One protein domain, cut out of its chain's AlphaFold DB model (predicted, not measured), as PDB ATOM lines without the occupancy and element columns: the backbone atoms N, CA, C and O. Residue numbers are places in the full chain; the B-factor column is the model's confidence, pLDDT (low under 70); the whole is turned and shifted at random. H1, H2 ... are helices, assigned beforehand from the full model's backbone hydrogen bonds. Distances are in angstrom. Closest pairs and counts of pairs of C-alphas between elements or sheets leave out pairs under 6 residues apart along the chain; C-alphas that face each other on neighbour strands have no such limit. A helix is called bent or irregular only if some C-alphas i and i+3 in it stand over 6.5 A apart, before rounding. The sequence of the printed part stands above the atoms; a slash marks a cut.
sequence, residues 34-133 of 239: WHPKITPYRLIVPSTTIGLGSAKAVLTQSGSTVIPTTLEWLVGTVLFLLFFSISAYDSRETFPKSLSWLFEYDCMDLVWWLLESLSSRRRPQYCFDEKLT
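Overview. This is residues 34 to 133 of the 239 residues of an uncharacterized protein of Galerina marginata (strain CBS 339.88) (UniProt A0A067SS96). A long helical hairpin, H1 and H2 side by side and running opposite ways, reaches out from a smaller group made of the short H3 and the helix H4 at the hairpin's open end. H3 lies crosswise at that end, H4 runs off at a wide angle to the hairpin, and the tail, residues 120 to 133, folds back from the far end of H4 with no named element. The printed part has 100 residues with four named helices, in the order H1, H2, H3, H4, and no named strand, and its class is all helix. The whole is loose, with a radius of gyration of the C-alphas of 17.9 A and spans of 51 by 38 by 24 A.

Arrangement. Begin with H1, residues 40 to 61, and go on over a tight link of four residues to H2, residues 66 to 90. The two form a hairpin: they touch, with the C-alphas of Lys 56 and Pro 68 closest at 6.5 A, and run opposite ways at a shallow tilt of 4 degrees. Next look at H3, residues 97 to 104, which touches H1 with residues 40 to 41 of H1 alone. Their closest C-alphas, those of Pro 40 and Leu 102, are 5.3 A apart, and their lines are about perpendicular at 82 degrees. H3 is close to H2 but not clearly touching it, with the C-alphas of Asp 90 and Phe 103 closest at 7.1 A. Then find H4, residues 107 to 119, which touches no helix. It is close to H1 but not clearly touching it: their closest C-alphas, those of Pro 40 and Cys 107, are 6.3 A apart, and their lines are only just about perpendicular, at 73 degrees. H4 is apart from H2, and also apart from H3. In H4 every O i to N i+4 pair is within hydrogen-bond range, against 16 of 18 in H1, 18 of 21 in H2 and 1 of 4 in H3, where 2 of 5 O i to N i+3 pairs are within range.

Along the chain. Find C-alpha 40 at (-11.978, 45.081, 37.583); from there H1 runs 30.9 A to C-alpha 61. H2, the longest helix by residues, starts at C-alpha 66 at (-38.098, 51.748, 56.341) and runs 36.3 A to C-alpha 90. H3 goes from Lys 97 to Glu 104 and is irregular, with C-alphas 98 and 101 7.3 A apart. H4 runs 18.0 A from Cys 107 to C-alpha 119 at (-18.688, 31.354, 19.605).

Size, cuts and confidence. The two C-alphas farthest apart, those of Val 66 and Gln 125, are 51.2 A from each other. The printed part has no cut, and no link between named helices is long. The C-alphas of residues 120 to 133 lie 18 to 27 A from the mean of all C-alphas. The mean pLDDT of the printed part is 84.7, with values under 70 at residue 65 and residues 130 to 133.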
ATOM      1  N   TRP A  34      -8.287  51.160  18.787       81.50
ATOM      2  CA  TRP A  34      -8.108  51.449  20.200       81.50
ATOM      3  C   TRP A  34      -9.375  51.054  20.955       81.50
ATOM      4  O   TRP A  34     -10.488  51.357  20.513       81.50
ATOM      5  N   HIS A  35      -9.201  50.394  22.095       81.81
ATOM      6  CA  HIS A  35     -10.293  50.058  22.997       81.81
ATOM      7  C   HIS A  35      -9.927  50.478  24.421       81.81
ATOM      8  O   HIS A  35      -8.780  50.278  24.828       81.81
ATOM      9  N   PRO A  36     -10.882  51.037  25.187       83.06
ATOM     10  CA  PRO A  36     -10.620  51.421  26.564       83.06
ATOM     11  C   PRO A  36     -10.290  50.187  27.400       83.06
ATOM     12  O   PRO A  36     -10.957  49.153  27.280       83.06
ATOM     13  N   LYS A  37      -9.293  50.302  28.282       87.44
ATOM     14  CA  LYS A  37      -8.968  49.237  29.227       87.44
ATOM     15  C   LYS A  37     -10.101  49.120  30.246       87.44
ATOM     16  O   LYS A  37     -10.426  50.078  30.959       87.44
ATOM     17  N   ILE A  38     -10.712  47.942  30.321       90.00
ATOM     18  CA  ILE A  38     -11.779  47.662  31.283       90.00
ATOM     19  C   ILE A  38     -11.144  46.935  32.461       90.00
ATOM     20  O   ILE A  38     -10.919  45.733  32.404       90.00
ATOM     21  N   THR A  39     -10.838  47.656  33.534       91.69
ATOM     22  CA  THR A  39     -10.254  47.056  34.742       91.69
ATOM     23  C   THR A  39     -11.343  46.519  35.684       91.69
ATOM     24  O   THR A  39     -12.484  46.996  35.651       91.69
ATOM     25  N   PRO A  40     -11.035  45.556  36.573       92.00
ATOM     26  CA  PRO A  40     -11.978  45.081  37.583       92.00
ATOM     27  C   PRO A  40     -12.548  46.210  38.441       92.00
ATOM     28  O   PRO A  40     -13.754  46.247  38.676       92.00
ATOM     29  N   TYR A  41     -11.711  47.172  38.851       90.06
ATOM     30  CA  TYR A  41     -12.156  48.380  39.553       90.06
ATOM     31  C   TYR A  41     -13.290  49.085  38.794       90.06
ATOM     32  O   TYR A  41     -14.354  49.366  39.352       90.06
ATOM     33  N   ARG A  42     -13.068  49.299  37.495       89.38
ATOM     34  CA  ARG A  42     -13.994  49.963  36.584       89.38
ATOM     35  C   ARG A  42     -15.319  49.203  36.429       89.38
ATOM     36  O   ARG A  42     -16.365  49.827  36.301       89.38
ATOM     37  N   LEU A  43     -15.319  47.872  36.537       89.62
ATOM     38  CA  LEU A  43     -16.546  47.059  36.525       89.62
ATOM     39  C   LEU A  43     -17.262  46.978  37.875       89.62
ATOM     40  O   LEU A  43     -18.486  46.841  37.906       89.62
ATOM     41  N   ILE A  44     -16.542  47.062  38.993       90.56
ATOM     42  CA  ILE A  44     -17.143  46.961  40.329       90.56
ATOM     43  C   ILE A  44     -18.097  48.131  40.591       90.56
ATOM     44  O   ILE A  44     -19.163  47.928  41.171       90.56
ATOM     45  N   VAL A  45     -17.773  49.339  40.126       87.00
ATOM     46  CA  VAL A  45     -18.629  50.527  40.302       87.00
ATOM     47  C   VAL A  45     -20.029  50.345  39.674       87.00
ATOM     48  O   VAL A  45     -21.024  50.429  40.400       87.00
ATOM     49  N   PRO A  46     -20.174  50.035  38.370       87.81
ATOM     50  CA  PRO A  46     -21.485  49.762  37.791       87.81
ATOM     51  C   PRO A  46     -22.104  48.473  38.348       87.81
ATOM     52  O   PRO A  46     -23.306  48.447  38.601       87.81
ATOM     53  N   SER A  47     -21.314  47.429  38.631       89.25
ATOM     54  CA  SER A  47     -21.843  46.165  39.176       89.25
ATOM     55  C   SER A  47     -22.475  46.338  40.555       89.25
ATOM     56  O   SER A  47     -23.552  45.805  40.813       89.25
ATOM     57  N   THR A  48     -21.850  47.114  41.442       90.00
ATOM     58  CA  THR A  48     -22.424  47.434  42.758       90.00
ATOM     59  C   THR A  48     -23.662  48.307  42.629       90.00
ATOM     60  O   THR A  48     -24.636  48.073  43.338       90.00
ATOM     61  N   THR A  49     -23.682  49.238  41.676       86.56
ATOM     62  CA  THR A  49     -24.871  50.051  41.376       86.56
ATOM     63  C   THR A  49     -26.043  49.176  40.917       86.56
ATOM     64  O   THR A  49     -27.144  49.284  41.457       86.56
ATOM     65  N   ILE A  50     -25.805  48.247  39.984       87.88
ATOM     66  CA  ILE A  50     -26.801  47.273  39.510       87.88
ATOM     67  C   ILE A  50     -27.260  46.366  40.656       87.88
ATOM     68  O   ILE A  50     -28.461  46.148  40.832       87.88
ATOM     69  N   GLY A  51     -26.318  45.847  41.448       89.69
ATOM     70  CA  GLY A  51     -26.592  44.946  42.563       89.69
ATOM     71  C   GLY A  51     -27.444  45.606  43.644       89.69
ATOM     72  O   GLY A  51     -28.468  45.051  44.039       89.69
ATOM     73  N   LEU A  52     -27.084  46.820  44.066       85.75
ATOM     74  CA  LEU A  52     -27.849  47.586  45.050       85.75
ATOM     75  C   LEU A  52     -29.212  48.013  44.513       85.75
ATOM     76  O   LEU A  52     -30.206  47.881  45.225       85.75
ATOM     77  N   GLY A  53     -29.285  48.464  43.258       83.94
ATOM     78  CA  GLY A  53     -30.555  48.792  42.613       83.94
ATOM     79  C   GLY A  53     -31.495  47.585  42.556       83.94
ATOM     80  O   GLY A  53     -32.680  47.703  42.870       83.94
ATOM     81  N   SER A  54     -30.965  46.408  42.224       87.31
ATOM     82  CA  SER A  54     -31.736  45.162  42.159       87.31
ATOM     83  C   SER A  54     -32.171  44.689  43.547       87.31
ATOM     84  O   SER A  54     -33.343  44.374  43.748       87.31
ATOM     85  N   ALA A  55     -31.269  44.713  44.534       86.19
ATOM     86  CA  ALA A  55     -31.595  44.387  45.921       86.19
ATOM     87  C   ALA A  55     -32.691  45.313  46.470       86.19
ATOM     88  O   ALA A  55     -33.655  44.845  47.077       86.19
ATOM     89  N   LYS A  56     -32.600  46.617  46.190       82.25
ATOM     90  CA  LYS A  56     -33.622  47.602  46.557       82.25
ATOM     91  C   LYS A  56     -34.969  47.287  45.913       82.25
ATOM     92  O   LYS A  56     -35.984  47.319  46.607       82.25
ATOM     93  N   ALA A  57     -34.996  46.961  44.622       83.38
ATOM     94  CA  ALA A  57     -36.231  46.609  43.925       83.38
ATOM     95  C   ALA A  57     -36.913  45.382  44.560       83.38
ATOM     96  O   ALA A  57     -38.108  45.433  44.856       83.38
ATOM     97  N   VAL A  58     -36.149  44.327  44.860       86.06
ATOM     98  CA  VAL A  58     -36.658  43.098  45.499       86.06
ATOM     99  C   VAL A  58     -37.161  43.361  46.924       86.06
ATOM    100  O   VAL A  58     -38.254  42.927  47.295       86.06
ATOM    101  N   LEU A  59     -36.405  44.117  47.726       84.19
ATOM    102  CA  LEU A  59     -36.802  44.460  49.097       84.19
ATOM    103  C   LEU A  59     -38.052  45.346  49.131       84.19
ATOM    104  O   LEU A  59     -38.923  45.146  49.978       84.19
ATOM    105  N   THR A  60     -38.174  46.273  48.180       82.69
ATOM    106  CA  THR A  60     -39.349  47.148  48.060       82.69
ATOM    107  C   THR A  60     -40.598  46.342  47.701       82.69
ATOM    108  O   THR A  60     -41.661  46.576  48.273       82.69
ATOM    109  N   GLN A  61     -40.475  45.349  46.814       84.50
ATOM    110  CA  GLN A  61     -41.577  44.434  46.487       84.50
ATOM    111  C   GLN A  61     -42.015  43.581  47.685       84.50
ATOM    112  O   GLN A  61     -43.184  43.222  47.785       84.50
ATOM    113  N   SER A  62     -41.106  43.310  48.623       87.50
ATOM    114  CA  SER A  62     -41.388  42.536  49.838       87.50
ATOM    115  C   SER A  62     -42.099  43.347  50.939       87.50
ATOM    116  O   SER A  62     -42.327  42.832  52.030       87.50
ATOM    117  N   GLY A  63     -42.446  44.617  50.689       85.94
ATOM    118  CA  GLY A  63     -43.236  45.451  51.603       85.94
ATOM    119  C   GLY A  63     -42.458  46.100  52.758       85.94
ATOM    120  O   GLY A  63     -43.058  46.794  53.577       85.94
ATOM    121  N   SER A  64     -41.134  45.935  52.828       76.06
ATOM    122  CA  SER A  64     -40.290  46.606  53.828       76.06
ATOM    123  C   SER A  64     -39.782  47.936  53.270       76.06
ATOM    124  O   SER A  64     -38.963  47.941  52.359       76.06
ATOM    125  N   THR A  65     -40.269  49.072  53.780       69.44
ATOM    126  CA  THR A  65     -39.963  50.416  53.230       69.44
ATOM    127  C   THR A  65     -39.014  51.252  54.092       69.44
ATOM    128  O   THR A  65     -38.334  52.142  53.579       69.44
ATOM    129  N   VAL A  66     -38.905  50.954  55.392       72.50
ATOM    130  CA  VAL A  66     -38.098  51.748  56.341       72.50
ATOM    131  C   VAL A  66     -36.626  51.315  56.353       72.50
ATOM    132  O   VAL A  66     -35.731  52.154  56.281       72.50
ATOM    133  N   ILE A  67     -36.373  50.006  56.370       71.75
ATOM    134  CA  ILE A  67     -35.025  49.409  56.373       71.75
ATOM    135  C   ILE A  67     -34.216  49.696  55.084       71.75
ATOM    136  O   ILE A  67     -33.019  49.965  55.192       71.75
ATOM    137  N   PRO A  68     -34.805  49.699  53.868       71.56
ATOM    138  CA  PRO A  68     -34.054  49.964  52.641       71.56
ATOM    139  C   PRO A  68     -33.482  51.376  52.587       71.56
ATOM    140  O   PRO A  68     -32.389  51.559  52.070       71.56
ATOM    141  N   THR A  69     -34.198  52.368  53.122       76.00
ATOM    142  CA  THR A  69     -33.800  53.773  52.979       76.00
ATOM    143  C   THR A  69     -32.547  54.073  53.800       76.00
ATOM    144  O   THR A  69     -31.614  54.697  53.306       76.00
ATOM    145  N   THR A  70     -32.477  53.603  55.046       78.88
ATOM    146  CA  THR A  70     -31.296  53.813  55.898       78.88
ATOM    147  C   THR A  70     -30.090  53.025  55.400       78.88
ATOM    148  O   THR A  70     -28.980  53.560  55.387       78.88
ATOM    149  N   LEU A  71     -30.301  51.793  54.928       75.75
ATOM    150  CA  LEU A  71     -29.253  51.008  54.281       75.75
ATOM    151  C   LEU A  71     -28.772  51.666  52.987       75.75
ATOM    152  O   LEU A  71     -27.573  51.684  52.749       75.75
ATOM    153  N   GLU A  72     -29.657  52.257  52.187       79.94
ATOM    154  CA  GLU A  72     -29.293  52.976  50.962       79.94
ATOM    155  C   GLU A  72     -28.358  54.149  51.262       79.94
ATOM    156  O   GLU A  72     -27.301  54.260  50.643       79.94
ATOM    157  N   TRP A  73     -28.688  54.979  52.254       84.75
ATOM    158  CA  TRP A  73     -27.828  56.096  52.645       84.75
ATOM    159  C   TRP A  73     -26.493  55.627  53.219       84.75
ATOM    160  O   TRP A  73     -25.445  56.141  52.827       84.75
ATOM    161  N   LEU A  74     -26.510  54.646  54.124       86.44
ATOM    162  CA  LEU A  74     -25.297  54.161  54.775       86.44
ATOM    163  C   LEU A  74     -24.378  53.445  53.780       86.44
ATOM    164  O   LEU A  74     -23.218  53.821  53.631       86.44
ATOM    165  N   VAL A  75     -24.902  52.444  53.070       87.81
ATOM    166  CA  VAL A  75     -24.144  51.644  52.100       87.81
ATOM    167  C   VAL A  75     -23.714  52.512  50.924       87.81
ATOM    168  O   VAL A  75     -22.557  52.441  50.521       87.81
ATOM    169  N   GLY A  76     -24.591  53.384  50.421       84.31
ATOM    170  CA  GLY A  76     -24.265  54.318  49.347       84.31
ATOM    171  C   GLY A  76     -23.130  55.266  49.726       84.31
ATOM    172  O   GLY A  76     -22.177  55.407  48.964       84.31
ATOM    173  N   THR A  77     -23.170  55.859  50.924       83.31
ATOM    174  CA  THR A  77     -22.115  56.775  51.392       83.31
ATOM    175  C   THR A  77     -20.792  56.048  51.611       83.31
ATOM    176  O   THR A  77     -19.748  56.519  51.162       83.31
ATOM    177  N   VAL A  78     -20.818  54.886  52.272       90.44
ATOM    178  CA  VAL A  78     -19.607  54.098  52.546       90.44
ATOM    179  C   VAL A  78     -18.965  53.619  51.244       90.44
ATOM    180  O   VAL A  78     -17.759  53.786  51.070       90.44
ATOM    181  N   LEU A  79     -19.748  53.084  50.303       89.12
ATOM    182  CA  LEU A  79     -19.236  52.661  48.999       89.12
ATOM    183  C   LEU A  79     -18.748  53.841  48.165       89.12
ATOM    184  O   LEU A  79     -17.712  53.726  47.521       89.12
ATOM    185  N   PHE A  80     -19.443  54.980  48.198       85.19
ATOM    186  CA  PHE A  80     -18.991  56.186  47.511       85.19
ATOM    187  C   PHE A  80     -17.622  56.638  48.022       85.19
ATOM    188  O   PHE A  80     -16.719  56.860  47.222       85.19
ATOM    189  N   LEU A  81     -17.437  56.719  49.342       86.81
ATOM    190  CA  LEU A  81     -16.151  57.083  49.940       86.81
ATOM    191  C   LEU A  81     -15.063  56.055  49.622       86.81
ATOM    192  O   LEU A  81     -13.931  56.439  49.323       86.81
ATOM    193  N   LEU A  82     -15.400  54.764  49.650       90.88
ATOM    194  CA  LEU A  82     -14.484  53.687  49.289       90.88
ATOM    195  C   LEU A  82     -14.039  53.815  47.827       90.88
ATOM    196  O   LEU A  82     -12.842  53.852  47.559       90.88
ATOM    197  N   PHE A  83     -14.977  53.936  46.885       89.12
ATOM    198  CA  PHE A  83     -14.663  54.083  45.464       89.12
ATOM    199  C   PHE A  83     -13.937  55.378  45.169       89.12
ATOM    200  O   PHE A  83     -12.976  55.358  44.415       89.12
ATOM    201  N   PHE A  84     -14.325  56.484  45.798       85.56
ATOM    202  CA  PHE A  84     -13.603  57.744  45.682       85.56
ATOM    203  C   PHE A  84     -12.147  57.597  46.143       85.56
ATOM    204  O   PHE A  84     -11.227  58.022  45.444       85.56
ATOM    205  N   SER A  85     -11.930  56.926  47.276       87.62
ATOM    206  CA  SER A  85     -10.590  56.658  47.805       87.62
ATOM    207  C   SER A  85      -9.779  55.758  46.872       87.62
ATOM    208  O   SER A  85      -8.610  56.039  46.632       87.62
ATOM    209  N   ILE A  86     -10.389  54.707  46.312       88.44
ATOM    210  CA  ILE A  86      -9.746  53.802  45.345       88.44
ATOM    211  C   ILE A  86      -9.440  54.535  44.029       88.44
ATOM    212  O   ILE A  86      -8.354  54.375  43.485       88.44
ATOM    213  N   SER A  87     -10.347  55.395  43.559       86.75
ATOM    214  CA  SER A  87     -10.193  56.203  42.341       86.75
ATOM    215  C   SER A  87      -8.957  57.097  42.386       86.75
ATOM    216  O   SER A  87      -8.279  57.291  41.381       86.75
ATOM    217  N   ALA A  88      -8.608  57.608  43.570       84.06
ATOM    218  CA  ALA A  88      -7.394  58.398  43.743       84.06
ATOM    219  C   ALA A  88      -6.116  57.605  43.400       84.06
ATOM    220  O   ALA A  88      -5.123  58.209  42.985       84.06
ATOM    221  N   TYR A  89      -6.138  56.273  43.533       87.06
ATOM    222  CA  TYR A  89      -5.023  55.402  43.153       87.06
ATOM    223  C   TYR A  89      -4.984  55.087  41.655       87.06
ATOM    224  O   TYR A  89      -3.894  54.829  41.161       87.06
ATOM    225  N   ASP A  90      -6.105  55.186  40.928       83.94
ATOM    226  CA  ASP A  90      -6.146  54.988  39.462       83.94
ATOM    227  C   ASP A  90      -5.233  55.998  38.738       83.94
ATOM    228  O   ASP A  90      -4.646  55.709  37.704       83.94
ATOM    229  N   SER A  91      -5.052  57.185  39.330       74.31
ATOM    230  CA  SER A  91      -4.190  58.244  38.788       74.31
ATOM    231  C   SER A  91      -2.702  58.121  39.143       74.31
ATOM    232  O   SER A  91      -1.887  58.878  38.616       74.31
ATOM    233  N   ARG A  92      -2.324  57.229  40.070       73.75
ATOM    234  CA  ARG A  92      -0.954  57.156  40.596       73.75
ATOM    235  C   ARG A  92      -0.202  55.986  39.981       73.75
ATOM    236  O   ARG A  92      -0.619  54.842  40.104       73.75
ATOM    237  N   GLU A  93       0.995  56.258  39.470       75.75
ATOM    238  CA  GLU A  93       1.925  55.220  38.994       75.75
ATOM    239  C   GLU A  93       2.412  54.277  40.116       75.75
ATOM    240  O   GLU A  93       2.990  53.227  39.852       75.75
ATOM    241  N   THR A  94       2.179  54.630  41.386       81.75
ATOM    242  CA  THR A  94       2.624  53.861  42.556       81.75
ATOM    243  C   THR A  94       1.433  53.416  43.407       81.75
ATOM    244  O   THR A  94       0.986  54.117  44.315       81.75
ATOM    245  N   PHE A  95       0.911  52.221  43.127       86.94
ATOM    246  CA  PHE A  95      -0.094  51.542  43.953       86.94
ATOM    247  C   PHE A  95       0.535  50.396  44.766       86.94
ATOM    248  O   PHE A  95       1.549  49.817  44.361       86.94
ATOM    249  N   PRO A  96      -0.028  50.048  45.940       91.00
ATOM    250  CA  PRO A  96       0.455  48.916  46.719       91.00
ATOM    251  C   PRO A  96       0.298  47.612  45.924       91.00
ATOM    252  O   PRO A  96      -0.717  47.395  45.263       91.00
ATOM    253  N   LYS A  97       1.278  46.706  46.041       91.62
ATOM    254  CA  LYS A  97       1.299  45.417  45.320       91.62
ATOM    255  C   LYS A  97       0.043  44.566  45.542       91.62
ATOM    256  O   LYS A  97      -0.312  43.775  44.683       91.62
ATOM    257  N   SER A  98      -0.644  44.728  46.673       91.62
ATOM    258  CA  SER A  98      -1.901  44.028  46.963       91.62
ATOM    259  C   SER A  98      -3.081  44.487  46.099       91.62
ATOM    260  O   SER A  98      -4.029  43.725  45.932       91.62
ATOM    261  N   LEU A  99      -3.040  45.706  45.550       91.62
ATOM    262  CA  LEU A  99      -4.099  46.266  44.705       91.62
ATOM    263  C   LEU A  99      -3.766  46.223  43.211       91.62
ATOM    264  O   LEU A  99      -4.618  46.601  42.412       91.62
ATOM    265  N   SER A 100      -2.579  45.746  42.813       91.56
ATOM    266  CA  SER A 100      -2.184  45.721  41.398       91.56
ATOM    267  C   SER A 100      -3.179  44.947  40.541       91.56
ATOM    268  O   SER A 100      -3.571  45.420  39.482       91.56
ATOM    269  N   TRP A 101      -3.690  43.822  41.047       92.62
ATOM    270  CA  TRP A 101      -4.664  42.995  40.333       92.62
ATOM    271  C   TRP A 101      -5.935  43.766  39.932       92.62
ATOM    272  O   TRP A 101      -6.544  43.456  38.914       92.62
ATOM    273  N   LEU A 102      -6.329  44.779  40.711       91.75
ATOM    274  CA  LEU A 102      -7.564  45.530  40.507       91.75
ATOM    275  C   LEU A 102      -7.466  46.527  39.335       91.75
ATOM    276  O   LEU A 102      -8.484  46.847  38.719       91.75
ATOM    277  N   PHE A 103      -6.254  47.005  39.042       89.56
ATOM    278  CA  PHE A 103      -5.965  48.027  38.023       89.56
ATOM    279  C   PHE A 103      -5.211  47.464  36.808       89.56
ATOM    280  O   PHE A 103      -5.339  47.949  35.681       89.56
ATOM    281  N   GLU A 104      -4.402  46.432  37.016       89.38
ATOM    282  CA  GLU A 104      -3.557  45.852  35.978       89.38
ATOM    283  C   GLU A 104      -4.330  44.863  35.107       89.38
ATOM    284  O   GLU A 104      -4.161  44.878  33.888       89.38
ATOM    285  N   TYR A 105      -5.216  44.071  35.715       90.94
ATOM    286  CA  TYR A 105      -5.979  43.046  35.015       90.94
ATOM    287  C   TYR A 105      -6.959  43.669  34.014       90.94
ATOM    288  O   TYR A 105      -7.692  44.601  34.351       90.94
ATOM    289  N   ASP A 106      -6.982  43.158  32.785       90.06
ATOM    290  CA  ASP A 106      -7.932  43.573  31.757       90.06
ATOM    291  C   ASP A 106      -9.103  42.586  31.692       90.06
ATOM    292  O   ASP A 106      -8.969  41.425  31.315       90.06
ATOM    293  N   CYS A 107     -10.294  43.048  32.059       90.69
ATOM    294  CA  CYS A 107     -11.501  42.233  32.030       90.69
ATOM    295  C   CYS A 107     -11.937  41.859  30.610       90.69
ATOM    296  O   CYS A 107     -12.711  40.909  30.463       90.69
ATOM    297  N   MET A 108     -11.452  42.540  29.565       88.00
ATOM    298  CA  MET A 108     -11.732  42.117  28.193       88.00
ATOM    299  C   MET A 108     -11.137  40.742  27.886       88.00
ATOM    300  O   MET A 108     -11.734  40.012  27.100       88.00
ATOM    301  N   ASP A 109     -10.049  40.332  28.548       89.38
ATOM    302  CA  ASP A 109      -9.525  38.964  28.441       89.38
ATOM    303  C   ASP A 109     -10.577  37.926  28.839       89.38
ATOM    304  O   ASP A 109     -10.752  36.919  28.153       89.38
ATOM    305  N   LEU A 110     -11.333  38.197  29.906       88.31
ATOM    306  CA  LEU A 110     -12.387  37.310  30.393       88.31
ATOM    307  C   LEU A 110     -13.589  37.282  29.441       88.31
ATOM    308  O   LEU A 110     -14.146  36.218  29.178       88.31
ATOM    309  N   VAL A 111     -13.968  38.435  28.886       88.12
ATOM    310  CA  VAL A 111     -15.041  38.524  27.881       88.12
ATOM    311  C   VAL A 111     -14.655  37.774  26.609       88.12
ATOM    312  O   VAL A 111     -15.464  37.020  26.076       88.12
ATOM    313  N   TRP A 112     -13.421  37.939  26.132       89.12
ATOM    314  CA  TRP A 112     -12.920  37.217  24.966       89.12
ATOM    315  C   TRP A 112     -12.810  35.725  25.223       89.12
ATOM    316  O   TRP A 112     -13.197  34.953  24.356       89.12
ATOM    317  N   TRP A 113     -12.364  35.320  26.409       90.69
ATOM    318  CA  TRP A 113     -12.348  33.917  26.810       90.69
ATOM    319  C   TRP A 113     -13.759  33.308  26.797       90.69
ATOM    320  O   TRP A 113     -13.965  32.232  26.236       90.69
ATOM    321  N   LEU A 114     -14.763  34.026  27.316       88.50
ATOM    322  CA  LEU A 114     -16.168  33.609  27.241       88.50
ATOM    323  C   LEU A 114     -16.675  33.547  25.794       88.50
ATOM    324  O   LEU A 114     -17.338  32.585  25.414       88.50
ATOM    325  N   LEU A 115     -16.368  34.548  24.970       90.62
ATOM    326  CA  LEU A 115     -16.764  34.586  23.559       90.62
ATOM    327  C   LEU A 115     -16.093  33.487  22.736       90.62
ATOM    328  O   LEU A 115     -16.723  32.921  21.848       90.62
ATOM    329  N   GLU A 116     -14.833  33.172  23.010       92.69
ATOM    330  CA  GLU A 116     -14.117  32.071  22.376       92.69
ATOM    331  C   GLU A 116     -14.747  30.738  22.781       92.69
ATOM    332  O   GLU A 116     -15.058  29.924  21.912       92.69
ATOM    333  N   SER A 117     -15.062  30.577  24.070       92.69
ATOM    334  CA  SER A 117     -15.770  29.404  24.582       92.69
ATOM    335  C   SER A 117     -17.171  29.237  23.986       92.69
ATOM    336  O   SER A 117     -17.615  28.105  23.815       92.69
ATOM    337  N   LEU A 118     -17.889  30.331  23.711       92.62
ATOM    338  CA  LEU A 118     -19.283  30.288  23.252       92.62
ATOM    339  C   LEU A 118     -19.438  30.351  21.730       92.62
ATOM    340  O   LEU A 118     -20.448  29.900  21.199       92.62
ATOM    341  N   SER A 119     -18.510  30.984  21.017       87.69
ATOM    342  CA  SER A 119     -18.688  31.354  19.605       87.69
ATOM    343  C   SER A 119     -17.500  31.003  18.708       87.69
ATOM    344  O   SER A 119     -17.556  31.321  17.519       87.69
ATOM    345  N   SER A 120     -16.435  30.378  19.229       88.50
ATOM    346  CA  SER A 120     -15.221  29.989  18.481       88.50
ATOM    347  C   SER A 120     -14.619  31.109  17.616       88.50
ATOM    348  O   SER A 120     -13.945  30.852  16.616       88.50
ATOM    349  N   ARG A 121     -14.880  32.378  17.955       86.31
ATOM    350  CA  ARG A 121     -14.358  33.532  17.214       86.31
ATOM    351  C   ARG A 121     -12.968  33.874  17.721       86.31
ATOM    352  O   ARG A 121     -12.746  33.987  18.921       86.31
ATOM    353  N   ARG A 122     -12.045  34.095  16.785       82.19
ATOM    354  CA  ARG A 122     -10.662  34.462  17.096       82.19
ATOM    355  C   ARG A 122     -10.594  35.881  17.666       82.19
ATOM    356  O   ARG A 122     -11.162  36.806  17.085       82.19
ATOM    357  N   ARG A 123      -9.859  36.040  18.770       83.12
ATOM    358  CA  ARG A 123      -9.593  37.325  19.426       83.12
ATOM    359  C   ARG A 123      -8.913  38.317  18.456       83.12
ATOM    360  O   ARG A 123      -7.885  37.963  17.872       83.12
ATOM    361  N   PRO A 124      -9.445  39.540  18.275       84.31
ATOM    362  CA  PRO A 124      -8.783  40.585  17.498       84.31
ATOM    363  C   PRO A 124      -7.546  41.116  18.236       84.31
ATOM    364  O   PRO A 124      -7.474  41.062  19.463       84.31
ATOM    365  N   GLN A 125      -6.570  41.644  17.496       81.50
ATOM    366  CA  GLN A 125      -5.454  42.392  18.080       81.50
ATOM    367  C   GLN A 125      -5.897  43.838  18.303       81.50
ATOM    368  O   GLN A 125      -6.276  44.519  17.354       81.50
ATOM    369  N   TYR A 126      -5.851  44.298  19.549       79.31
ATOM    370  CA  TYR A 126      -6.171  45.672  19.922       79.31
ATOM    371  C   TYR A 126      -5.055  46.259  20.780       79.31
ATOM    372  O   TYR A 126      -4.309  45.528  21.433       79.31
ATOM    373  N   CYS A 127      -4.917  47.582  20.722       78.75
ATOM    374  CA  CYS A 127      -3.936  48.323  21.504       78.75
ATOM    375  C   CYS A 127      -4.614  48.934  22.733       78.75
ATOM    376  O   CYS A 127      -5.677  49.545  22.614       78.75
ATOM    377  N   PHE A 128      -3.981  48.758  23.892       73.38
ATOM    378  CA  PHE A 128      -4.488  49.166  25.203       73.38
ATOM    379  C   PHE A 128      -3.808  50.390  25.782       73.38
ATOM    380  O   PHE A 128      -4.167  50.803  26.881       73.38
ATOM    381  N   ASP A 129      -2.800  50.921  25.092       74.25
ATOM    382  CA  ASP A 129      -1.987  51.994  25.638       74.25
ATOM    383  C   ASP A 129      -2.879  53.215  25.894       74.25
ATOM    384  O   ASP A 129      -3.335  53.912  24.976       74.25
ATOM    385  N   GLU A 130      -3.177  53.435  27.172       69.88
ATOM    386  CA  GLU A 130      -3.830  54.640  27.650       69.88
ATOM    387  C   GLU A 130      -2.770  55.738  27.625       69.88
ATOM    388  O   GLU A 130      -1.688  55.619  28.207       69.88
ATOM    389  N   LYS A 131      -3.047  56.814  26.886       65.94
ATOM    390  CA  LYS A 131      -2.135  57.949  26.857       65.94
ATOM    391  C   LYS A 131      -2.236  58.619  28.217       65.94
ATOM    392  O   LYS A 131      -3.284  59.177  28.532       65.94
ATOM    393  N   LEU A 132      -1.152  58.576  28.992       64.38
ATOM    394  CA  LEU A 132      -1.049  59.347  30.224       64.38
ATOM    395  C   LEU A 132      -1.346  60.803  29.853       64.38
ATOM    396  O   LEU A 132      -0.592  61.433  29.103       64.38
ATOM    397  N   THR A 133      -2.495  61.317  30.283       59.69
ATOM    398  CA  THR A 133      -2.826  62.726  30.134       59.69
ATOM    399  C   THR A 133      -1.887  63.465  31.066       59.69
ATOM    400  O   THR A 133      -2.178  63.670  32.239       59.69
TER     401      THR A 133